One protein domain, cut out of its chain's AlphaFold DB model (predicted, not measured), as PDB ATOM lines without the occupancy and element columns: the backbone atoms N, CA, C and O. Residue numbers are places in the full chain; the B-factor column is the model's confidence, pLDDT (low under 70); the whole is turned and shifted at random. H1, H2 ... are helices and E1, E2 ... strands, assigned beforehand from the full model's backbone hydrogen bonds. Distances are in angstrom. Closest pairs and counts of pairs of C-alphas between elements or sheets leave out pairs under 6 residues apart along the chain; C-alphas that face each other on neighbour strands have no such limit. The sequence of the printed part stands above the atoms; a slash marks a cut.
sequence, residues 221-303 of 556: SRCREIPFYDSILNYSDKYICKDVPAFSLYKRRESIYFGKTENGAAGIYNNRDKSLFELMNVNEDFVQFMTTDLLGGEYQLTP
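AT A GLANCE: This is residues 221 to 303 of the 556 residues of an uncharacterized protein of uncultured Clostridium sp (UniProt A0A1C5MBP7). A strongly twisted sheet of five strands has the short helix H1 over one face, and the short strand pair E2 and E6 lies toward the other. Residues 294 to 303 stick out as a tail and lengthen a compact body. The 83 printed residues run E1 to E7, then H1; the larger sheet, order E1, E7, E5, E4, E3, and the pair E2, E6 are antiparallel. The class is mixed, with under half of the residues in named elements; the whole is compact, radius of gyration of the C-alphas 13.3 A, spans 42 by 25 by 22 A.

IN THESE COORDINATES: E4, residues 247 to 252, is 16.4 A long, and E5, residues 255 to 260, 16.7 A. E3 is residues 237 to 240, E7 277 to 280, and E1 224 to 227, beginning at C-alpha 224 (37.701, 41.384, -4.562). E2 is residues 232 to 234 and E6 268 to 270. H1, residues 284 to 291, is 10.6 A long and ends at C-alpha 291 (30.184, 53.570, 7.922).

HOW THE PARTS SIT: E3, E4 and E5 form a meander, each strand the antiparallel neighbour of the one before, in two hairpins; N 249 and O 239 are 2.8 A apart, N 250 and O 257 2.8 A. E7 is the antiparallel neighbour of E5, with N 277 and O 258 within hydrogen-bond range at 2.9 A, and of E1, with N 278 and O 226 within range at 2.8 A. E2 and E6 have N 269 and O 233 at 2.8 A. H1 is on the larger sheet, height 9.6 A, only just over E4 alone, since 2 of its C-alphas fall on E3; the closest C-alphas of H1 and E3 are those of Thr 291 and Ile 240, 6.3 A. In H1 every O i to N i+4 pair is within hydrogen-bond range.

THE WHOLE: The farthest C-alphas, of Arg 272 and Pro 303, are 42.8 A apart. The printed part has no cut, and no link is long. Residues 221 to 224 are under pLDDT 70.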
ATOM      1  N   SER A 221      42.256  47.743  -5.340       51.78
ATOM      2  CA  SER A 221      41.598  47.933  -4.043       51.78
ATOM      3  C   SER A 221      41.897  46.860  -2.984       51.78
ATOM      4  O   SER A 221      41.470  47.030  -1.844       51.78
ATOM      5  N   ARG A 222      42.593  45.751  -3.306       58.12
ATOM      6  CA  ARG A 222      42.749  44.527  -2.462       58.12
ATOM      7  C   ARG A 222      41.433  43.859  -2.005       58.12
ATOM      8  O   ARG A 222      41.454  42.695  -1.607       58.12
ATOM      9  N   CYS A 223      40.298  44.543  -2.103       64.44
ATOM     10  CA  CYS A 223      38.954  43.995  -2.036       64.44
ATOM     11  C   CYS A 223      38.642  43.289  -3.362       64.44
ATOM     12  O   CYS A 223      38.917  43.820  -4.438       64.44
ATOM     13  N   ARG A 224      38.086  42.073  -3.322       67.56
ATOM     14  CA  ARG A 224      37.701  41.384  -4.562       67.56
ATOM     15  C   ARG A 224      36.268  41.777  -4.904       67.56
ATOM     16  O   ARG A 224      35.327  41.252  -4.313       67.56
ATOM     17  N   GLU A 225      36.128  42.692  -5.855       78.50
ATOM     18  CA  GLU A 225      34.845  43.207  -6.339       78.50
ATOM     19  C   GLU A 225      34.293  42.293  -7.441       78.50
ATOM     20  O   GLU A 225      34.861  42.183  -8.527       78.50
ATOM     21  N   ILE A 226      33.186  41.599  -7.171       79.62
ATOM     22  CA  ILE A 226      32.527  40.728  -8.152       79.62
ATOM     23  C   ILE A 226      31.286  41.449  -8.684       79.62
ATOM     24  O   ILE A 226      30.372  41.718  -7.905       79.62
ATOM     25  N   PRO A 227      31.189  41.737  -9.996       84.38
ATOM     26  CA  PRO A 227      29.989  42.343 -10.559       84.38
ATOM     27  C   PRO A 227      28.746  41.506 -10.255       84.38
ATOM     28  O   PRO A 227      28.704  40.301 -10.521       84.38
ATOM     29  N   PHE A 228      27.707  42.152  -9.734       86.75
ATOM     30  CA  PHE A 228      26.414  41.516  -9.540       86.75
ATOM     31  C   PHE A 228      25.616  41.594 -10.846       86.75
ATOM     32  O   PHE A 228      25.383  42.678 -11.383       86.75
ATOM     33  N   TYR A 229      25.216  40.446 -11.395       82.88
ATOM     34  CA  TYR A 229      24.622  40.382 -12.739       82.88
ATOM     35  C   TYR A 229      23.094  40.458 -12.756       82.88
ATOM     36  O   TYR A 229      22.519  40.808 -13.791       82.88
ATOM     37  N   ASP A 230      22.429  40.142 -11.643       87.38
ATOM     38  CA  ASP A 230      20.971  40.183 -11.597       87.38
ATOM     39  C   ASP A 230      20.477  41.629 -11.594       87.38
ATOM     40  O   ASP A 230      21.097  42.536 -11.039       87.38
ATOM     41  N   SER A 231      19.313  41.842 -12.208       87.38
ATOM     42  CA  SER A 231      18.707  43.173 -12.320       87.38
ATOM     43  C   SER A 231      18.225  43.754 -10.985       87.38
ATOM     44  O   SER A 231      17.973  44.957 -10.908       87.38
ATOM     45  N   ILE A 232      18.072  42.916  -9.953       91.19
ATOM     46  CA  ILE A 232      17.528  43.289  -8.647       91.19
ATOM     47  C   ILE A 232      18.259  42.519  -7.540       91.19
ATOM     48  O   ILE A 232      18.408  41.302  -7.635       91.19
ATOM     49  N   LEU A 233      18.647  43.214  -6.466       94.19
ATOM     50  CA  LEU A 233      19.103  42.612  -5.207       94.19
ATOM     51  C   LEU A 233      18.097  42.933  -4.093       94.19
ATOM     52  O   LEU A 233      17.748  44.092  -3.899       94.19
ATOM     53  N   ASN A 234      17.678  41.921  -3.330       94.25
ATOM     54  CA  ASN A 234      16.949  42.122  -2.073       94.25
ATOM     55  C   ASN A 234      17.952  42.094  -0.913       94.25
ATOM     56  O   ASN A 234      18.662  41.095  -0.764       94.25
ATOM     57  N   TYR A 235      18.003  43.157  -0.110       94.12
ATOM     58  CA  TYR A 235      18.935  43.314   1.013       94.12
ATOM     59  C   TYR A 235      18.184  43.452   2.344       94.12
ATOM     60  O   TYR A 235      17.031  43.880   2.366       94.12
ATOM     61  N   SER A 236      18.828  43.060   3.446       92.50
ATOM     62  CA  SER A 236      18.303  43.245   4.806       92.50
ATOM     63  C   SER A 236      18.595  44.646   5.321       92.50
ATOM     64  O   SER A 236      17.687  45.329   5.779       92.50
ATOM     65  N   ASP A 237      19.843  45.088   5.167       92.19
ATOM     66  CA  ASP A 237      20.340  46.328   5.758       92.19
ATOM     67  C   ASP A 237      21.045  47.185   4.709       92.19
ATOM     68  O   ASP A 237      21.640  46.669   3.755       92.19
ATOM     69  N   LYS A 238      20.975  48.503   4.901       94.50
ATOM     70  CA  LYS A 238      21.642  49.516   4.082       94.50
ATOM     71  C   LYS A 238      22.447  50.427   4.996       94.50
ATOM     72  O   LYS A 238      21.877  51.028   5.903       94.50
ATOM     73  N   TYR A 239      23.725  50.595   4.687       95.19
ATOM     74  CA  TYR A 239      24.625  51.502   5.388       95.19
ATOM     75  C   TYR A 239      25.186  52.520   4.400       95.19
ATOM     76  O   TYR A 239      25.746  52.146   3.371       95.19
ATOM     77  N   ILE A 240      25.012  53.811   4.677       95.06
ATOM     78  CA  ILE A 240      25.593  54.867   3.842       95.06
ATOM     79  C   ILE A 240      27.097  54.917   4.115       95.06
ATOM     80  O   ILE A 240      27.510  54.900   5.272       95.06
ATOM     81  N   CYS A 241      27.909  54.960   3.057       95.12
ATOM     82  CA  CYS A 241      29.356  55.074   3.201       95.12
ATOM     83  C   CYS A 241      29.704  56.507   3.611       95.12
ATOM     84  O   CYS A 241      29.378  57.443   2.880       95.12
ATOM     85  N   LYS A 242      30.364  56.692   4.755       93.75
ATOM     86  CA  LYS A 242      30.574  58.030   5.335       93.75
ATOM     87  C   LYS A 242      31.466  58.930   4.463       93.75
ATOM     88  O   LYS A 242      31.183  60.114   4.320       93.75
ATOM     89  N   ASP A 243      32.498  58.358   3.835       91.44
ATOM     90  CA  ASP A 243      33.488  59.102   3.036       91.44
ATOM     91  C   ASP A 243      33.068  59.280   1.577       91.44
ATOM     92  O   ASP A 243      33.554  60.171   0.880       91.44
ATOM     93  N   VAL A 244      32.147  58.434   1.107       92.25
ATOM     94  CA  VAL A 244      31.586  58.472  -0.249       92.25
ATOM     95  C   VAL A 244      30.056  58.324  -0.209       92.25
ATOM     96  O   VAL A 244      29.527  57.302  -0.650       92.25
ATOM     97  N   PRO A 245      29.304  59.336   0.275       92.94
ATOM     98  CA  PRO A 245      27.864  59.213   0.551       92.94
ATOM     99  C   PRO A 245      26.979  58.936  -0.670       92.94
ATOM    100  O   PRO A 245      25.822  58.548  -0.519       92.94
ATOM    101  N   ALA A 246      27.508  59.120  -1.885       92.62
ATOM    102  CA  ALA A 246      26.869  58.693  -3.130       92.62
ATOM    103  C   ALA A 246      26.737  57.158  -3.247       92.62
ATOM    104  O   ALA A 246      26.004  56.661  -4.110       92.62
ATOM    105  N   PHE A 247      27.439  56.411  -2.392       95.69
ATOM    106  CA  PHE A 247      27.444  54.958  -2.337       95.69
ATOM    107  C   PHE A 247      27.004  54.426  -0.967       95.69
ATOM    108  O   PHE A 247      27.008  55.104   0.065       95.69
ATOM    109  N   SER A 248      26.563  53.173  -0.959       96.62
ATOM    110  CA  SER A 248      26.128  52.468   0.242       96.62
ATOM    111  C   SER A 248      26.545  51.004   0.200       96.62
ATOM    112  O   SER A 248      26.644  50.402  -0.874       96.62
ATOM    113  N   LEU A 249      26.739  50.440   1.389       96.19
ATOM    114  CA  LEU A 249      26.850  49.008   1.607       96.19
ATOM    115  C   LEU A 249      25.456  48.411   1.811       96.19
ATOM    116  O   LEU A 249      24.638  48.946   2.561       96.19
ATOM    117  N   TYR A 250      25.191  47.286   1.161       95.12
ATOM    118  CA  TYR A 250      23.942  46.538   1.246       95.12
ATOM    119  C   TYR A 250      24.244  45.133   1.762       95.12
ATOM    120  O   TYR A 250      25.007  44.396   1.136       95.12
ATOM    121  N   LYS A 251      23.654  44.743   2.895       92.75
ATOM    122  CA  LYS A 251      23.859  43.414   3.494       92.75
ATOM    123  C   LYS A 251      22.780  42.449   3.017       92.75
ATOM    124  O   LYS A 251      21.592  42.767   3.042       92.75
ATOM    125  N   ARG A 252      23.170  41.247   2.592       90.62
ATOM    126  CA  ARG A 252      22.243  40.138   2.327       90.62
ATOM    127  C   ARG A 252      22.842  38.863   2.899       90.62
ATOM    128  O   ARG A 252      23.724  38.263   2.291       90.62
ATOM    129  N   ARG A 253      22.292  38.407   4.029       86.19
ATOM    130  CA  ARG A 253      22.878  37.309   4.822       86.19
ATOM    131  C   ARG A 253      24.314  37.691   5.225       86.19
ATOM    132  O   ARG A 253      24.498  38.778   5.758       86.19
ATOM    133  N   GLU A 254      25.291  36.841   4.925       82.25
ATOM    134  CA  GLU A 254      26.719  37.063   5.197       82.25
ATOM    135  C   GLU A 254      27.447  37.836   4.079       82.25
ATOM    136  O   GLU A 254      28.617  38.165   4.229       82.25
ATOM    137  N   SER A 255      26.786  38.125   2.950       88.31
ATOM    138  CA  SER A 255      27.399  38.857   1.832       88.31
ATOM    139  C   SER A 255      27.173  40.365   1.957       88.31
ATOM    140  O   SER A 255      26.065  40.819   2.280       88.31
ATOM    141  N   ILE A 256      28.206  41.135   1.617       92.56
ATOM    142  CA  ILE A 256      28.185  42.599   1.558       92.56
ATOM    143  C   ILE A 256      28.296  43.039   0.100       92.56
ATOM    144  O   ILE A 256      29.145  42.558  -0.648       92.56
ATOM    145  N   TYR A 257      27.442  43.975  -0.301       94.12
ATOM    146  CA  TYR A 257      27.423  44.544  -1.644       94.12
ATOM    147  C   TYR A 257      27.666  46.049  -1.584       94.12
ATOM    148  O   TYR A 257      27.184  46.712  -0.672       94.12
ATOM    149  N   PHE A 258      28.356  46.601  -2.575       94.75
ATOM    150  CA  PHE A 258      28.619  48.026  -2.731       94.75
ATOM    151  C   PHE A 258      27.952  48.545  -4.001       94.75
ATOM    152  O   PHE A 258      28.123  47.982  -5.083       94.75
ATOM    153  N   GLY A 259      27.173  49.615  -3.873       94.06
ATOM    154  CA  GLY A 259      26.465  50.211  -5.001       94.06
ATOM    155  C   GLY A 259      26.004  51.630  -4.708       94.06
ATOM    156  O   GLY A 259      26.141  52.130  -3.591       94.06
ATOM    157  N   LYS A 260      25.428  52.292  -5.711       94.81
ATOM    158  CA  LYS A 260      24.958  53.675  -5.577       94.81
ATOM    159  C   LYS A 260      23.815  53.780  -4.575       94.81
ATOM    160  O   LYS A 260      22.894  52.962  -4.564       94.81
ATOM    161  N   THR A 261      23.824  54.824  -3.762       94.44
ATOM    162  CA  THR A 261      22.810  55.046  -2.724       94.44
ATOM    163  C   THR A 261      21.419  55.270  -3.305       94.44
ATOM    164  O   THR A 261      20.438  54.797  -2.725       94.44
ATOM    165  N   GLU A 262      21.335  55.951  -4.451       93.75
ATOM    166  CA  GLU A 262      20.085  56.281  -5.153       93.75
ATOM    167  C   GLU A 262      19.344  55.049  -5.698       93.75
ATOM    168  O   GLU A 262      18.122  55.058  -5.813       93.75
ATOM    169  N   ASN A 263      20.072  53.964  -5.979       93.56
ATOM    170  CA  ASN A 263      19.508  52.742  -6.549       93.56
ATOM    171  C   ASN A 263      18.869  51.826  -5.493       93.56
ATOM    172  O   ASN A 263      18.160  50.883  -5.855       93.56
ATOM    173  N   GLY A 264      19.114  52.077  -4.201       91.56
ATOM    174  CA  GLY A 264      18.605  51.273  -3.092       91.56
ATOM    175  C   GLY A 264      17.448  51.937  -2.349       91.56
ATOM    176  O   GLY A 264      17.663  52.912  -1.624       91.56
ATOM    177  N   ALA A 265      16.252  51.345  -2.434       90.75
ATOM    178  CA  ALA A 265      15.047  51.803  -1.740       90.75
ATOM    179  C   ALA A 265      14.169  50.625  -1.273       90.75
ATOM    180  O   ALA A 265      14.014  49.637  -1.984       90.75
ATOM    181  N   ALA A 266      13.577  50.742  -0.077       88.50
ATOM    182  CA  ALA A 266      12.614  49.780   0.480       88.50
ATOM    183  C   ALA A 266      13.076  48.300   0.461       88.50
ATOM    184  O   ALA A 266      12.299  47.411   0.116       88.50
ATOM    185  N   GLY A 267      14.343  48.030   0.809       90.69
ATOM    186  CA  GLY A 267      14.903  46.666   0.854       90.69
ATOM    187  C   GLY A 267      15.274  46.079  -0.513       90.69
ATOM    188  O   GLY A 267      15.657  44.912  -0.605       90.69
ATOM    189  N   ILE A 268      15.164  46.875  -1.581       93.25
ATOM    190  CA  ILE A 268      15.425  46.460  -2.957       93.25
ATOM    191  C   ILE A 268      16.446  47.407  -3.594       93.25
ATOM    192  O   ILE A 268      16.342  48.629  -3.484       93.25
ATOM    193  N   TYR A 269      17.442  46.845  -4.271       95.69
ATOM    194  CA  TYR A 269      18.387  47.581  -5.105       95.69
ATOM    195  C   TYR A 269      18.087  47.334  -6.583       95.69
ATOM    196  O   TYR A 269      18.032  46.184  -7.028       95.69
ATOM    197  N   ASN A 270      17.928  48.407  -7.353       94.50
ATOM    198  CA  ASN A 270      17.738  48.354  -8.799       94.50
ATOM    199  C   ASN A 270      19.093  48.378  -9.522       94.50
ATOM    200  O   ASN A 270      19.723  49.423  -9.641       94.50
ATOM    201  N   ASN A 271      19.519  47.231 -10.052       93.94
ATOM    202  CA  ASN A 271      20.819  47.056 -10.705       93.94
ATOM    203  C   ASN A 271      20.733  47.078 -12.245       93.94
ATOM    204  O   ASN A 271      21.528  46.453 -12.946       93.94
ATOM    205  N   ARG A 272      19.754  47.785 -12.824       90.56
ATOM    206  CA  ARG A 272      19.661  47.930 -14.292       90.56
ATOM    207  C   ARG A 272      20.868  48.642 -14.900       90.56
ATOM    208  O   ARG A 272      21.200  48.376 -16.053       90.56
ATOM    209  N   ASP A 273      21.512  49.518 -14.134       88.12
ATOM    210  CA  ASP A 273      22.729  50.224 -14.536       88.12
ATOM    211  C   ASP A 273      24.010  49.399 -14.327       88.12
ATOM    212  O   ASP A 273      25.088  49.863 -14.691       88.12
ATOM    213  N   LYS A 274      23.889  48.172 -13.790       87.62
ATOM    214  CA  LYS A 274      24.992  47.241 -13.507       87.62
ATOM    215  C   LYS A 274      26.089  47.843 -12.619       87.62
ATOM    216  O   LYS A 274      27.260  47.518 -12.784       87.62
ATOM    217  N   SER A 275      25.710  48.737 -11.707       85.81
ATOM    218  CA  SER A 275      26.630  49.439 -10.802       85.81
ATOM    219  C   SER A 275      26.914  48.708  -9.485       85.81
ATOM    220  O   SER A 275      27.666  49.226  -8.664       85.81
ATOM    221  N   LEU A 276      26.282  47.555  -9.247       91.75
ATOM    222  CA  LEU A 276      26.390  46.816  -7.990       91.75
ATOM    223  C   LEU A 276      27.523  45.783  -8.030       91.75
ATOM    224  O   LEU A 276      27.592  44.955  -8.944       91.75
ATOM    225  N   PHE A 277      28.342  45.779  -6.984       90.00
ATOM    226  CA  PHE A 277      29.435  44.829  -6.783       90.00
ATOM    227  C   PHE A 277      29.234  44.064  -5.477       90.00
ATOM    228  O   PHE A 277      28.819  44.638  -4.477       90.00
ATOM    229  N   GLU A 278      29.518  42.767  -5.468       90.69
ATOM    230  CA  GLU A 278      29.711  41.991  -4.243       90.69
ATOM    231  C   GLU A 278      31.155  42.170  -3.770       90.69
ATOM    232  O   GLU A 278      32.090  42.016  -4.560       90.69
ATOM    233  N   LEU A 279      31.331  42.506  -2.493       89.31
ATOM    234  CA  LEU A 279      32.637  42.664  -1.868       89.31
ATOM    235  C   LEU A 279      33.032  41.344  -1.207       89.31
ATOM    236  O   LEU A 279      32.383  40.906  -0.255       89.31
ATOM    237  N   MET A 280      34.101  40.708  -1.683       82.25
ATOM    238  CA  MET A 280      34.672  39.538  -1.005       82.25
ATOM    239  C   MET A 280      35.852  39.937  -0.119       82.25
ATOM    240  O   MET A 280      36.537  40.925  -0.387       82.25
ATOM    241  N   ASN A 281      36.144  39.089   0.872       74.75
ATOM    242  CA  ASN A 281      37.215  39.276   1.859       74.75
ATOM    243  C   ASN A 281      37.032  40.531   2.729       74.75
ATOM    244  O   ASN A 281      38.010  41.134   3.155       74.75
ATOM    245  N   VAL A 282      35.782  40.918   2.986       83.56
ATOM    246  CA  VAL A 282      35.435  41.977   3.938       83.56
ATOM    247  C   VAL A 282      34.840  41.359   5.201       83.56
ATOM    248  O   VAL A 282      34.130  40.354   5.128       83.56
ATOM    249  N   ASN A 283      35.150  41.947   6.351       84.62
ATOM    250  CA  ASN A 283      34.648  41.558   7.666       84.62
ATOM    251  C   ASN A 283      33.800  42.691   8.274       84.62
ATOM    252  O   ASN A 283      33.575  43.724   7.640       84.62
ATOM    253  N   GLU A 284      33.311  42.496   9.498       89.81
ATOM    254  CA  GLU A 284      32.515  43.514  10.193       89.81
ATOM    255  C   GLU A 284      33.326  44.785  10.485       89.81
ATOM    256  O   GLU A 284      32.792  45.879  10.311       89.81
ATOM    257  N   ASP A 285      34.624  44.664  10.785       90.94
ATOM    258  CA  ASP A 285      35.513  45.816  11.010       90.94
ATOM    259  C   ASP A 285      35.620  46.700   9.758       90.94
ATOM    260  O   ASP A 285      35.530  47.922   9.838       90.94
ATOM    261  N   PHE A 286      35.729  46.104   8.564       91.44
ATOM    262  CA  PHE A 286      35.706  46.849   7.303       91.44
ATOM    263  C   PHE A 286      34.393  47.621   7.137       91.44
ATOM    264  O   PHE A 286      34.403  48.794   6.757       91.44
ATOM    265  N   VAL A 287      33.255  46.985   7.439       91.94
ATOM    266  CA  VAL A 287      31.946  47.652   7.393       91.94
ATOM    267  C   VAL A 287      31.908  48.811   8.388       91.94
ATOM    268  O   VAL A 287      31.417  49.886   8.039       91.94
ATOM    269  N   GLN A 288      32.470  48.640   9.585       92.38
ATOM    270  CA  GLN A 288      32.570  49.698  10.585       92.38
ATOM    271  C   GLN A 288      33.419  50.871  10.079       92.38
ATOM    272  O   GLN A 288      32.938  52.003  10.092       92.38
ATOM    273  N   PHE A 289      34.616  50.626   9.533       93.50
ATOM    274  CA  PHE A 289      35.461  51.685   8.964       93.50
ATOM    275  C   PHE A 289      34.755  52.471   7.850       93.50
ATOM    276  O   PHE A 289      34.872  53.693   7.802       93.50
ATOM    277  N   MET A 290      33.983  51.787   6.999       93.75
ATOM    278  CA  MET A 290      33.237  52.392   5.885       93.75
ATOM    279  C   MET A 290      32.044  53.257   6.322       93.75
ATOM    280  O   MET A 290      31.559  54.074   5.535       93.75
ATOM    281  N   THR A 291      31.514  53.054   7.530       93.12
ATOM    282  CA  THR A 291      30.184  53.570   7.922       93.12
ATOM    283  C   THR A 291      30.193  54.400   9.198       93.12
ATOM    284  O   THR A 291      29.311  55.234   9.380       93.12
ATOM    285  N   THR A 292      31.186  54.204  10.062       91.12
ATOM    286  CA  THR A 292      31.250  54.787  11.403       91.12
ATOM    287  C   THR A 292      32.398  55.781  11.499       91.12
ATOM    288  O   THR A 292      33.513  55.505  11.045       91.12
ATOM    289  N   ASP A 293      32.141  56.941  12.097       88.25
ATOM    290  CA  ASP A 293      33.199  57.854  12.518       88.25
ATOM    291  C   ASP A 293      33.799  57.363  13.842       88.25
ATOM    292  O   ASP A 293      33.226  57.542  14.913       88.25
ATOM    293  N   LEU A 294      34.959  56.708  13.759       85.56
ATOM    294  CA  LEU A 294      35.654  56.175  14.931       85.56
ATOM    295  C   LEU A 294      36.356  57.266  15.748       85.56
ATOM    296  O   LEU A 294      36.760  57.003  16.876       85.56
ATOM    297  N   LEU A 295      36.527  58.465  15.184       80.62
ATOM    298  CA  LEU A 295      37.183  59.596  15.839       80.62
ATOM    299  C   LEU A 295      36.178  60.607  16.409       80.62
ATOM    300  O   LEU A 295      36.591  61.554  17.064       80.62
ATOM    301  N   GLY A 296      34.874  60.386  16.225       73.44
ATOM    302  CA  GLY A 296      33.807  61.284  16.682       73.44
ATOM    303  C   GLY A 296      33.565  61.318  18.200       73.44
ATOM    304  O   GLY A 296      32.558  61.862  18.635       73.44
ATOM    305  N   GLY A 297      34.431  60.705  19.016       71.25
ATOM    306  CA  GLY A 297      34.344  60.710  20.484       71.25
ATOM    307  C   GLY A 297      33.312  59.753  21.099       71.25
ATOM    308  O   GLY A 297      33.349  59.513  22.303       71.25
ATOM    309  N   GLU A 298      32.431  59.150  20.296       73.25
ATOM    310  CA  GLU A 298      31.433  58.171  20.766       73.25
ATOM    311  C   GLU A 298      32.039  56.803  21.131       73.25
ATOM    312  O   GLU A 298      31.401  55.995  21.809       73.25
ATOM    313  N   TYR A 299      33.275  56.537  20.696       73.31
ATOM    314  CA  TYR A 299      33.957  55.258  20.872       73.31
ATOM    315  C   TYR A 299      35.242  55.423  21.679       73.31
ATOM    316  O   TYR A 299      36.107  56.232  21.345       73.31
ATOM    317  N   GLN A 300      35.413  54.588  22.707       75.12
ATOM    318  CA  GLN A 300      36.707  54.422  23.359       75.12
ATOM    319  C   GLN A 300      37.539  53.422  22.555       75.12
ATOM    320  O   GLN A 300      37.283  52.219  22.582       75.12
ATOM    321  N   LEU A 301      38.523  53.929  21.815       79.38
ATOM    322  CA  LEU A 301      39.386  53.093  20.986       79.38
ATOM    323  C   LEU A 301      40.436  52.364  21.830       79.38
ATOM    324  O   LEU A 301      41.075  52.943  22.709       79.38
ATOM    325  N   THR A 302      40.641  51.088  21.515       84.81
ATOM    326  CA  THR A 302      41.721  50.248  22.047       84.81
ATOM    327  C   THR A 302      42.750  49.958  20.954       84.81
ATOM    328  O   THR A 302      42.452  50.166  19.780       84.81
ATOM    329  N   PRO A 303      43.961  49.471  21.288       85.62
ATOM    330  CA  PRO A 303      44.939  49.056  20.285       85.62
ATOM    331  C   PRO A 303      44.334  48.066  19.285       85.62
ATOM    332  O   PRO A 303      43.698  47.090  19.685       85.62
TER     333      PRO A 303